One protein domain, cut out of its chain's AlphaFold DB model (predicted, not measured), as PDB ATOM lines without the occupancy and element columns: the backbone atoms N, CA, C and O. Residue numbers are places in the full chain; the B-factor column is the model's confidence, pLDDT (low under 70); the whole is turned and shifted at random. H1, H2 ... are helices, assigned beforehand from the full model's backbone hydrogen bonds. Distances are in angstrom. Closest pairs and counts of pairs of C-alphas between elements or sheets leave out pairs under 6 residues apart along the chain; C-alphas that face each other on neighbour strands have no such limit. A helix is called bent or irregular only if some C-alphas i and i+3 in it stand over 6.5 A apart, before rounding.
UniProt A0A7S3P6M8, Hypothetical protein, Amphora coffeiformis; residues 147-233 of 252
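This is residues 147 to 233 of the 252 residues of the protein "Hypothetical protein" of Amphora coffeiformis (UniProt A0A7S3P6M8). Short helices H1 and H2 with the loops round them make a small body; the long bent helix H3 runs along one side, its residues 218 to 233 sticking out. The 87 printed residues hold three named helices, H1, H2, H3 in order, and no named strand: all helix. The whole is loose, radius of gyration of the C-alphas 16.8 A, spanning 61 by 26 by 16 A.

H1, residues 159 to 163, and H2, residues 172 to 179, are near each other, with 6 pairs of C-alphas within 10 A. H3, residues 194 to 233, is one helix by its hydrogen bonds but bent: C-alphas 203 and 206 are 6.9 A apart. Its arms, H3a to residue 203 and H3b from 206, stand at a steep tilt of 43 degrees. H1 touches H3b at residues 206 to 213 alone, closest C-alphas Ser 163 and Ala 209, 5.1 A. Every O i to N i+4 pair in H1, H2, H3a and H3b is within hydrogen-bond range.

H1, 6.0 A long, begins at C-alpha 159 (-6.813, 0.088, 88.029). H2 measures 10.3 A, H3a 14.1 A. H3b, 41.1 A, ends at C-alpha 233 (-15.178, -34.241, 98.862).

The printed part has no cut. The H2 to H3 link is long. Residues 154 to 156 and 227 to 233 have pLDDT under 70.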
ATOM      1  N   GLY A 147       8.780   8.886  86.600       92.44
ATOM      2  CA  GLY A 147       8.115   8.286  85.434       92.44
ATOM      3  C   GLY A 147       8.796   7.006  84.918       92.44
ATOM      4  O   GLY A 147       8.194   6.211  84.199       92.44
ATOM      5  N   THR A 148      10.052   6.785  85.320       92.00
ATOM      6  CA  THR A 148      10.834   5.562  85.090       92.00
ATOM      7  C   THR A 148      10.500   4.430  86.065       92.00
ATOM      8  O   THR A 148      10.932   3.298  85.833       92.00
ATOM      9  N   ALA A 149       9.727   4.693  87.127       89.81
ATOM     10  CA  ALA A 149       9.213   3.646  87.997       89.81
ATOM     11  C   ALA A 149       8.378   2.661  87.174       89.81
ATOM     12  O   ALA A 149       7.715   3.042  86.208       89.81
ATOM     13  N   ARG A 150       8.431   1.382  87.543       89.88
ATOM     14  CA  ARG A 150       7.734   0.316  86.825       89.88
ATOM     15  C   ARG A 150       6.494  -0.119  87.578       89.88
ATOM     16  O   ARG A 150       6.504  -0.173  88.809       89.88
ATOM     17  N   LEU A 151       5.450  -0.453  86.828       88.25
ATOM     18  CA  LEU A 151       4.298  -1.133  87.395       88.25
ATOM     19  C   LEU A 151       4.707  -2.514  87.907       88.25
ATOM     20  O   LEU A 151       5.561  -3.168  87.294       88.25
ATOM     21  N   PRO A 152       4.116  -2.968  89.025       82.75
ATOM     22  CA  PRO A 152       4.399  -4.291  89.543       82.75
ATOM     23  C   PRO A 152       4.053  -5.347  88.492       82.75
ATOM     24  O   PRO A 152       3.135  -5.196  87.690       82.75
ATOM     25  N   LEU A 153       4.792  -6.452  88.517       76.81
ATOM     26  CA  LEU A 153       4.514  -7.617  87.673       76.81
ATOM     27  C   LEU A 153       3.359  -8.473  88.216       76.81
ATOM     28  O   LEU A 153       3.059  -9.531  87.668       76.81
ATOM     29  N   LEU A 154       2.769  -8.039  89.328       68.88
ATOM     30  CA  LEU A 154       1.732  -8.728  90.074       68.88
ATOM     31  C   LEU A 154       0.397  -8.024  89.855       68.88
ATOM     32  O   LEU A 154       0.351  -6.807  89.689       68.88
ATOM     33  N   ASP A 155      -0.682  -8.790  89.949       66.62
ATOM     34  CA  ASP A 155      -2.034  -8.250  90.063       66.62
ATOM     35  C   ASP A 155      -2.191  -7.598  91.449       66.62
ATOM     36  O   ASP A 155      -2.395  -8.276  92.457       66.62
ATOM     37  N   THR A 156      -1.979  -6.281  91.518       67.56
ATOM     38  CA  THR A 156      -2.006  -5.508  92.773       67.56
ATOM     39  C   THR A 156      -3.320  -4.768  93.002       67.56
ATOM     40  O   THR A 156      -3.377  -3.897  93.869       67.56
ATOM     41  N   GLY A 157      -4.362  -5.058  92.215       77.69
ATOM     42  CA  GLY A 157      -5.594  -4.264  92.224       77.69
ATOM     43  C   GLY A 157      -5.403  -2.829  91.713       77.69
ATOM     44  O   GLY A 157      -6.228  -1.964  91.992       77.69
ATOM     45  N   ASP A 158      -4.304  -2.560  91.001       89.19
ATOM     46  CA  ASP A 158      -4.073  -1.272  90.349       89.19
ATOM     47  C   ASP A 158      -5.001  -1.153  89.133       89.19
ATOM     48  O   ASP A 158      -5.000  -2.025  88.264       89.19
ATOM     49  N   LEU A 159      -5.799  -0.084  89.072       93.38
ATOM     50  CA  LEU A 159      -6.813   0.088  88.029       93.38
ATOM     51  C   LEU A 159      -6.212   0.164  86.619       93.38
ATOM     52  O   LEU A 159      -6.844  -0.313  85.678       93.38
ATOM     53  N   SER A 160      -4.989   0.684  86.469       93.81
ATOM     54  CA  SER A 160      -4.317   0.718  85.165       93.81
ATOM     55  C   SER A 160      -3.965  -0.688  84.672       93.81
ATOM     56  O   SER A 160      -4.146  -0.994  83.497       93.81
ATOM     57  N   LEU A 161      -3.542  -1.576  85.578       92.25
ATOM     58  CA  LEU A 161      -3.244  -2.976  85.265       92.25
ATOM     59  C   LEU A 161      -4.506  -3.812  85.077       92.25
ATOM     60  O   LEU A 161      -4.508  -4.734  84.268       92.25
ATOM     61  N   ILE A 162      -5.578  -3.499  85.805       91.62
ATOM     62  CA  ILE A 162      -6.880  -4.141  85.600       91.62
ATOM     63  C   ILE A 162      -7.425  -3.788  84.215       91.62
ATOM     64  O   ILE A 162      -7.911  -4.668  83.512       91.62
ATOM     65  N   SER A 163      -7.316  -2.517  83.819       92.94
ATOM     66  CA  SER A 163      -7.749  -2.053  82.500       92.94
ATOM     67  C   SER A 163      -6.865  -2.592  81.375       92.94
ATOM     68  O   SER A 163      -7.372  -2.885  80.295       92.94
ATOM     69  N   ASN A 164      -5.553  -2.690  81.600       93.56
ATOM     70  CA  ASN A 164      -4.598  -3.165  80.609       93.56
ATOM     71  C   ASN A 164      -3.491  -4.019  81.263       93.56
ATOM     72  O   ASN A 164      -2.439  -3.493  81.650       93.56
ATOM     73  N   PRO A 165      -3.681  -5.349  81.348       91.06
ATOM     74  CA  PRO A 165      -2.708  -6.252  81.965       91.06
ATOM     75  C   PRO A 165      -1.338  -6.279  81.274       91.06
ATOM     76  O   PRO A 165      -0.332  -6.603  81.910       91.06
ATOM     77  N   GLU A 166      -1.259  -5.907  79.992       92.31
ATOM     78  CA  GLU A 166       0.006  -5.851  79.248       92.31
ATOM     79  C   GLU A 166       0.924  -4.716  79.724       92.31
ATOM     80  O   GLU A 166       2.114  -4.698  79.403       92.31
ATOM     81  N   SER A 167       0.402  -3.780  80.520       93.38
ATOM     82  CA  SER A 167       1.180  -2.712  81.150       93.38
ATOM     83  C   SER A 167       2.084  -3.203  82.289       93.38
ATOM     84  O   SER A 167       2.961  -2.465  82.746       93.38
ATOM     85  N   ALA A 168       1.928  -4.450  82.743       90.19
ATOM     86  CA  ALA A 168       2.738  -5.023  83.814       90.19
ATOM     87  C   ALA A 168       4.245  -4.956  83.502       90.19
ATOM     88  O   ALA A 168       4.726  -5.428  82.470       90.19
ATOM     89  N   GLY A 169       5.025  -4.378  84.421       87.50
ATOM     90  CA  GLY A 169       6.475  -4.214  84.274       87.50
ATOM     91  C   GLY A 169       6.920  -3.074  83.355       87.50
ATOM     92  O   GLY A 169       8.120  -2.771  83.318       87.50
ATOM     93  N   LYS A 170       6.001  -2.415  82.637       91.94
ATOM     94  CA  LYS A 170       6.305  -1.193  81.882       91.94
ATOM     95  C   LYS A 170       6.550  -0.026  82.838       91.94
ATOM     96  O   LYS A 170       6.146  -0.055  84.003       91.94
ATOM     97  N   THR A 171       7.266   0.985  82.356       93.50
ATOM     98  CA  THR A 171       7.450   2.238  83.100       93.50
ATOM     99  C   THR A 171       6.164   3.056  83.074       93.50
ATOM    100  O   THR A 171       5.395   2.947  82.121       93.50
ATOM    101  N   LEU A 172       5.934   3.907  84.075       94.19
ATOM    102  CA  LEU A 172       4.740   4.764  84.103       94.19
ATOM    103  C   LEU A 172       4.650   5.655  82.856       94.19
ATOM    104  O   LEU A 172       3.575   5.797  82.285       94.19
ATOM    105  N   ASN A 173       5.786   6.178  82.382       94.25
ATOM    106  CA  ASN A 173       5.840   6.954  81.140       94.25
ATOM    107  C   ASN A 173       5.402   6.141  79.913       94.25
ATOM    108  O   ASN A 173       4.674   6.668  79.078       94.25
ATOM    109  N   ALA A 174       5.825   4.877  79.795       96.06
ATOM    110  CA  ALA A 174       5.422   4.026  78.674       96.06
ATOM    111  C   ALA A 174       3.918   3.730  78.721       96.06
ATOM    112  O   ALA A 174       3.239   3.826  77.705       96.06
ATOM    113  N   VAL A 175       3.376   3.467  79.914       95.75
ATOM    114  CA  VAL A 175       1.930   3.267  80.093       95.75
ATOM    115  C   VAL A 175       1.149   4.507  79.669       95.75
ATOM    116  O   VAL A 175       0.168   4.384  78.946       95.75
ATOM    117  N   VAL A 176       1.609   5.705  80.046       94.44
ATOM    118  CA  VAL A 176       0.956   6.958  79.636       94.44
ATOM    119  C   VAL A 176       1.011   7.175  78.123       94.44
ATOM    120  O   VAL A 176       0.048   7.670  77.544       94.44
ATOM    121  N   GLN A 177       2.108   6.796  77.467       93.81
ATOM    122  CA  GLN A 177       2.242   6.912  76.012       93.81
ATOM    123  C   GLN A 177       1.336   5.937  75.249       93.81
ATOM    124  O   GLN A 177       0.816   6.294  74.196       93.81
ATOM    125  N   GLU A 178       1.164   4.720  75.759       94.88
ATOM    126  CA  GLU A 178       0.464   3.640  75.056       94.88
ATOM    127  C   GLU A 178      -1.035   3.589  75.367       94.88
ATOM    128  O   GLU A 178      -1.845   3.348  74.477       94.88
ATOM    129  N   ASP A 179      -1.406   3.816  76.627       92.88
ATOM    130  CA  ASP A 179      -2.776   3.680  77.132       92.88
ATOM    131  C   ASP A 179      -3.362   5.040  77.564       92.88
ATOM    132  O   ASP A 179      -4.494   5.149  78.027       92.88
ATOM    133  N   GLY A 180      -2.619   6.133  77.410       90.88
ATOM    134  CA  GLY A 180      -3.074   7.455  77.824       90.88
ATOM    135  C   GLY A 180      -3.008   7.670  79.339       90.88
ATOM    136  O   GLY A 180      -2.362   6.938  80.089       90.88
ATOM    137  N   MET A 181      -3.646   8.741  79.803       91.75
ATOM    138  CA  MET A 181      -3.354   9.325  81.111       91.75
ATOM    139  C   MET A 181      -3.827   8.460  82.291       91.75
ATOM    140  O   MET A 181      -4.981   8.536  82.687       91.75
ATOM    141  N   TRP A 182      -2.913   7.689  82.889       94.81
ATOM    142  CA  TRP A 182      -3.073   7.059  84.215       94.81
ATOM    143  C   TRP A 182      -2.187   7.699  85.288       94.81
ATOM    144  O   TRP A 182      -2.542   7.723  86.466       94.81
ATOM    145  N   PHE A 183      -1.026   8.216  84.881       94.62
ATOM    146  CA  PHE A 183       0.022   8.718  85.768       94.62
ATOM    147  C   PHE A 183       0.465  10.113  85.308       94.62
ATOM    148  O   PHE A 183       1.444  10.225  84.568       94.62
ATOM    149  N   PRO A 184      -0.248  11.185  85.695       93.31
ATOM    150  CA  PRO A 184       0.051  12.527  85.210       93.31
ATOM    151  C   PRO A 184       1.454  12.984  85.606       93.31
ATOM    152  O   PRO A 184       1.859  12.919  86.769       93.31
ATOM    153  N   GLY A 185       2.194  13.470  84.609       92.69
ATOM    154  CA  GLY A 185       3.472  14.135  84.811       92.69
ATOM    155  C   GLY A 185       3.255  15.511  85.436       92.69
ATOM    156  O   GLY A 185       2.614  16.371  84.840       92.69
ATOM    157  N   VAL A 186       3.799  15.715  86.633       91.38
ATOM    158  CA  VAL A 186       3.634  16.957  87.418       91.38
ATOM    159  C   VAL A 186       4.944  17.725  87.625       91.38
ATOM    160  O   VAL A 186       4.953  18.784  88.243       91.38
ATOM    161  N   TRP A 187       6.068  17.188  87.143       88.88
ATOM    162  CA  TRP A 187       7.395  17.792  87.278       88.88
ATOM    163  C   TRP A 187       8.334  17.331  86.148       88.88
ATOM    164  O   TRP A 187       8.287  16.152  85.785       88.88
ATOM    165  N   PRO A 188       9.231  18.194  85.625       88.50
ATOM    166  CA  PRO A 188       9.383  19.622  85.949       88.50
ATOM    167  C   PRO A 188       8.320  20.509  85.295       88.50
ATOM    168  O   PRO A 188       8.115  21.640  85.720       88.50
ATOM    169  N   THR A 189       7.641  19.995  84.275       88.31
ATOM    170  CA  THR A 189       6.590  20.693  83.540       88.31
ATOM    171  C   THR A 189       5.348  19.830  83.500       88.31
ATOM    172  O   THR A 189       5.440  18.612  83.345       88.31
ATOM    173  N   MET A 190       4.199  20.478  83.613       90.25
ATOM    174  CA  MET A 190       2.899  19.839  83.504       90.25
ATOM    175  C   MET A 190       2.369  20.017  82.082       90.25
ATOM    176  O   MET A 190       2.566  21.077  81.482       90.25
ATOM    177  N   ASP A 191       1.722  18.989  81.535       89.56
ATOM    178  CA  ASP A 191       1.027  19.123  80.255       89.56
ATOM    179  C   ASP A 191      -0.106  20.148  80.404       89.56
ATOM    180  O   ASP A 191      -0.904  20.081  81.338       89.56
ATOM    181  N   SER A 192      -0.190  21.092  79.467       93.62
ATOM    182  CA  SER A 192      -1.280  22.072  79.385       93.62
ATOM    183  C   SER A 192      -2.684  21.456  79.341       93.62
ATOM    184  O   SER A 192      -3.649  22.137  79.668       93.62
ATOM    185  N   LYS A 193      -2.804  20.184  78.942       93.94
ATOM    186  CA  LYS A 193      -4.066  19.441  78.841       93.94
ATOM    187  C   LYS A 193      -4.297  18.467  79.992       93.94
ATOM    188  O   LYS A 193      -5.204  17.642  79.907       93.94
ATOM    189  N   VAL A 194      -3.490  18.525  81.055       92.94
ATOM    190  CA  VAL A 194      -3.590  17.554  82.153       92.94
ATOM    191  C   VAL A 194      -4.983  17.533  82.784       92.94
ATOM    192  O   VAL A 194      -5.466  16.459  83.112       92.94
ATOM    193  N   GLU A 195      -5.650  18.686  82.906       93.00
ATOM    194  CA  GLU A 195      -6.990  18.786  83.499       93.00
ATOM    195  C   GLU A 195      -8.019  18.032  82.650       93.00
ATOM    196  O   GLU A 195      -8.691  17.134  83.148       93.00
ATOM    197  N   GLU A 196      -8.054  18.301  81.341       94.75
ATOM    198  CA  GLU A 196      -8.916  17.591  80.388       94.75
ATOM    199  C   GLU A 196      -8.647  16.077  80.402       94.75
ATOM    200  O   GLU A 196      -9.566  15.258  80.412       94.75
ATOM    201  N   GLN A 197      -7.373  15.682  80.443       93.69
ATOM    202  CA  GLN A 197      -6.981  14.275  80.486       93.69
ATOM    203  C   GLN A 197      -7.365  13.600  81.811       93.69
ATOM    204  O   GLN A 197      -7.737  12.425  81.810       93.69
ATOM    205  N   MET A 198      -7.299  14.322  82.932       93.25
ATOM    206  CA  MET A 198      -7.757  13.841  84.235       93.25
ATOM    207  C   MET A 198      -9.281  13.710  84.291       93.25
ATOM    208  O   MET A 198      -9.770  12.735  84.862       93.25
ATOM    209  N   ASP A 199     -10.023  14.616  83.656       95.00
ATOM    210  CA  ASP A 199     -11.478  14.514  83.537       95.00
ATOM    211  C   ASP A 199     -11.887  13.271  82.736       95.00
ATOM    212  O   ASP A 199     -12.770  12.523  83.158       95.00
ATOM    213  N   ILE A 200     -11.205  12.992  81.620       94.44
ATOM    214  CA  ILE A 200     -11.415  11.765  80.832       94.44
ATOM    215  C   ILE A 200     -11.082  10.520  81.669       94.44
ATOM    216  O   ILE A 200     -11.858   9.563  81.699       94.44
ATOM    217  N   LEU A 201      -9.953  10.524  82.384       95.12
ATOM    218  CA  LEU A 201      -9.569   9.428  83.277       95.12
ATOM    219  C   LEU A 201     -10.651   9.163  84.338       95.12
ATOM    220  O   LEU A 201     -11.035   8.011  84.544       95.12
ATOM    221  N   ALA A 202     -11.146  10.213  84.994       95.50
ATOM    222  CA  ALA A 202     -12.122  10.116  86.074       95.50
ATOM    223  C   ALA A 202     -13.518   9.705  85.590       95.50
ATOM    224  O   ALA A 202     -14.181   8.906  86.253       95.50
ATOM    225  N   ARG A 203     -13.965  10.240  84.451       96.69
ATOM    226  CA  ARG A 203     -15.298   9.975  83.901       96.69
ATOM    227  C   ARG A 203     -15.383   8.626  83.193       96.69
ATOM    228  O   ARG A 203     -16.399   7.952  83.323       96.69
ATOM    229  N   ASP A 204     -14.331   8.239  82.471       95.75
ATOM    230  CA  ASP A 204     -14.407   7.135  81.513       95.75
ATOM    231  C   ASP A 204     -13.561   5.933  81.972       95.75
ATOM    232  O   ASP A 204     -14.086   4.840  82.198       95.75
ATOM    233  N   LYS A 205     -12.246   6.120  82.163       95.38
ATOM    234  CA  LYS A 205     -11.318   4.994  82.390       95.38
ATOM    235  C   LYS A 205     -11.432   4.369  83.783       95.38
ATOM    236  O   LYS A 205     -11.435   3.145  83.901       95.38
ATOM    237  N   ILE A 206     -11.511   5.184  84.840       95.62
ATOM    238  CA  ILE A 206     -11.612   4.689  86.224       95.62
ATOM    239  C   ILE A 206     -12.892   3.862  86.424       95.62
ATOM    240  O   ILE A 206     -12.773   2.736  86.914       95.62
ATOM    241  N   PRO A 207     -14.095   4.335  86.033       97.25
ATOM    242  CA  PRO A 207     -15.316   3.544  86.178       97.25
ATOM    243  C   PRO A 207     -15.259   2.202  85.441       97.25
ATOM    244  O   PRO A 207     -15.583   1.176  86.038       97.25
ATOM    245  N   ALA A 208     -14.761   2.182  84.199       95.88
ATOM    246  CA  ALA A 208     -14.611   0.947  83.426       95.88
ATOM    247  C   ALA A 208     -13.645  -0.056  84.093       95.88
ATOM    248  O   ALA A 208     -13.920  -1.258  84.168       95.88
ATOM    249  N   ALA A 209     -12.526   0.434  84.635       95.00
ATOM    250  CA  ALA A 209     -11.581  -0.404  85.369       95.00
ATOM    251  C   ALA A 209     -12.177  -0.945  86.681       95.00
ATOM    252  O   ALA A 209     -11.925  -2.097  87.031       95.00
ATOM    253  N   ILE A 210     -12.991  -0.156  87.394       95.62
ATOM    254  CA  ILE A 210     -13.692  -0.595  88.613       95.62
ATOM    255  C   ILE A 210     -14.698  -1.708  88.300       95.62
ATOM    256  O   ILE A 210     -14.756  -2.696  89.035       95.62
ATOM    257  N   GLU A 211     -15.467  -1.580  87.219       95.38
ATOM    258  CA  GLU A 211     -16.407  -2.618  86.782       95.38
ATOM    259  C   GLU A 211     -15.673  -3.927  86.457       95.38
ATOM    260  O   GLU A 211     -16.016  -4.990  86.979       95.38
ATOM    261  N   THR A 212     -14.577  -3.832  85.702       93.00
ATOM    262  CA  THR A 212     -13.704  -4.975  85.391       93.00
ATOM    263  C   THR A 212     -13.135  -5.613  86.667       93.00
ATOM    264  O   THR A 212     -13.152  -6.835  86.830       93.00
ATOM    265  N   ALA A 213     -12.691  -4.796  87.627       90.69
ATOM    266  CA  ALA A 213     -12.194  -5.268  88.918       90.69
ATOM    267  C   ALA A 213     -13.265  -6.039  89.704       90.69
ATOM    268  O   ALA A 213     -12.967  -7.053  90.341       90.69
ATOM    269  N   ALA A 214     -14.515  -5.567  89.667       92.12
ATOM    270  CA  ALA A 214     -15.634  -6.215  90.337       92.12
ATOM    271  C   ALA A 214     -15.919  -7.602  89.742       92.12
ATOM    272  O   ALA A 214     -16.098  -8.554  90.505       92.12
ATOM    273  N   ILE A 215     -15.876  -7.734  88.412       90.62
ATOM    274  CA  ILE A 215     -16.014  -9.020  87.709       90.62
ATOM    275  C   ILE A 215     -14.891  -9.974  88.132       90.62
ATOM    276  O   ILE A 215     -15.165 -11.051  88.665       90.62
ATOM    277  N   HIS A 216     -13.629  -9.542  88.029       86.75
ATOM    278  CA  HIS A 216     -12.475 -10.358  88.430       86.75
ATOM    279  C   HIS A 216     -12.540 -10.801  89.899       86.75
ATOM    280  O   HIS A 216     -12.088 -11.896  90.250       86.75
ATOM    281  N   ARG A 217     -13.088  -9.957  90.784       86.19
ATOM    282  CA  ARG A 217     -13.292 -10.286  92.199       86.19
ATOM    283  C   ARG A 217     -14.373 -11.349  92.386       86.19
ATOM    284  O   ARG A 217     -14.190 -12.240  93.212       86.19
ATOM    285  N   GLN A 218     -15.483 -11.267  91.654       87.12
ATOM    286  CA  GLN A 218     -16.544 -12.276  91.711       87.12
ATOM    287  C   GLN A 218     -16.044 -13.635  91.217       87.12
ATOM    288  O   GLN A 218     -16.221 -14.634  91.914       87.12
ATOM    289  N   GLU A 219     -15.341 -13.665  90.084       85.81
ATOM    290  CA  GLU A 219     -14.716 -14.880  89.545       85.81
ATOM    291  C   GLU A 219     -13.715 -15.491  90.530       85.81
ATOM    292  O   GLU A 219     -13.696 -16.702  90.757       85.81
ATOM    293  N   PHE A 220     -12.913 -14.645  91.178       81.44
ATOM    294  CA  PHE A 220     -11.966 -15.073  92.200       81.44
ATOM    295  C   PHE A 220     -12.653 -15.720  93.408       81.44
ATOM    296  O   PHE A 220     -12.228 -16.783  93.862       81.44
ATOM    297  N   ILE A 221     -13.720 -15.102  93.925       80.19
ATOM    298  CA  ILE A 221     -14.496 -15.644  95.047       80.19
ATOM    299  C   ILE A 221     -15.158 -16.967  94.647       80.19
ATOM    300  O   ILE A 221     -15.067 -17.936  95.399       80.19
ATOM    301  N   ALA A 222     -15.765 -17.036  93.458       80.00
ATOM    302  CA  ALA A 222     -16.371 -18.261  92.944       80.00
ATOM    303  C   ALA A 222     -15.343 -19.401  92.853       80.00
ATOM    304  O   ALA A 222     -15.585 -20.495  93.361       80.00
ATOM    305  N   GLY A 223     -14.150 -19.122  92.313       77.06
ATOM    306  CA  GLY A 223     -13.057 -20.092  92.241       77.06
ATOM    307  C   GLY A 223     -12.569 -20.572  93.613       77.06
ATOM    308  O   GLY A 223     -12.289 -21.761  93.787       77.06
ATOM    309  N   LEU A 224     -12.508 -19.684  94.613       74.25
ATOM    310  CA  LEU A 224     -12.167 -20.071  95.986       74.25
ATOM    311  C   LEU A 224     -13.196 -21.048  96.565       74.25
ATOM    312  O   LEU A 224     -12.794 -22.104  97.054       74.25
ATOM    313  N   VAL A 225     -14.491 -20.738  96.442       78.38
ATOM    314  CA  VAL A 225     -15.586 -21.579  96.955       78.38
ATOM    315  C   VAL A 225     -15.600 -22.955  96.281       78.38
ATOM    316  O   VAL A 225     -15.674 -23.979  96.968       78.38
ATOM    317  N   SER A 226     -15.449 -23.007  94.954       74.25
ATOM    318  CA  SER A 226     -15.380 -24.273  94.212       74.25
ATOM    319  C   SER A 226     -14.170 -25.122  94.617       74.25
ATOM    320  O   SER A 226     -14.298 -26.337  94.765       74.25
ATOM    321  N   SER A 227     -13.009 -24.502  94.870       64.94
ATOM    322  CA  SER A 227     -11.803 -25.225  95.303       64.94
ATOM    323  C   SER A 227     -11.931 -25.831  96.707       64.94
ATOM    324  O   SER A 227     -11.439 -26.932  96.948       64.94
ATOM    325  N   THR A 228     -12.632 -25.158  97.624       63.34
ATOM    326  CA  THR A 228     -12.892 -25.684  98.973       63.34
ATOM    327  C   THR A 228     -13.894 -26.841  98.976       63.34
ATOM    328  O   THR A 228     -13.715 -27.780  99.748       63.34
ATOM    329  N   ALA A 229     -14.894 -26.828  98.087       61.59
ATOM    330  CA  ALA A 229     -15.861 -27.925  97.951       61.59
ATOM    331  C   ALA A 229     -15.249 -29.198  97.331       61.59
ATOM    332  O   ALA A 229     -15.643 -30.318  97.664       61.59
ATOM    333  N   ALA A 230     -14.266 -29.042  96.441       60.78
ATOM    334  CA  ALA A 230     -13.525 -30.163  95.864       60.78
ATOM    335  C   ALA A 230     -12.561 -30.819  96.875       60.78
ATOM    336  O   ALA A 230     -12.394 -32.036  96.875       60.78
ATOM    337  N   ALA A 231     -11.951 -30.035  97.771       60.09
ATOM    338  CA  ALA A 231     -11.056 -30.569  98.799       60.09
ATOM    339  C   ALA A 231     -11.819 -31.392  99.854       60.09
ATOM    340  O   ALA A 231     -11.409 -32.509 100.171       60.09
ATOM    341  N   SER A 232     -12.974 -30.905 100.320       58.91
ATOM    342  CA  SER A 232     -13.799 -31.609 101.315       58.91
ATOM    343  C   SER A 232     -14.443 -32.895 100.788       58.91
ATOM    344  O   SER A 232     -14.682 -33.823 101.558       58.91
ATOM    345  N   SER A 233     -14.683 -33.000  99.478       57.03
ATOM    346  CA  SER A 233     -15.178 -34.241  98.862       57.03
ATOM    347  C   SER A 233     -14.087 -35.301  98.662       57.03
ATOM    348  O   SER A 233     -14.407 -36.486  98.598       57.03
TER     349      SER A 233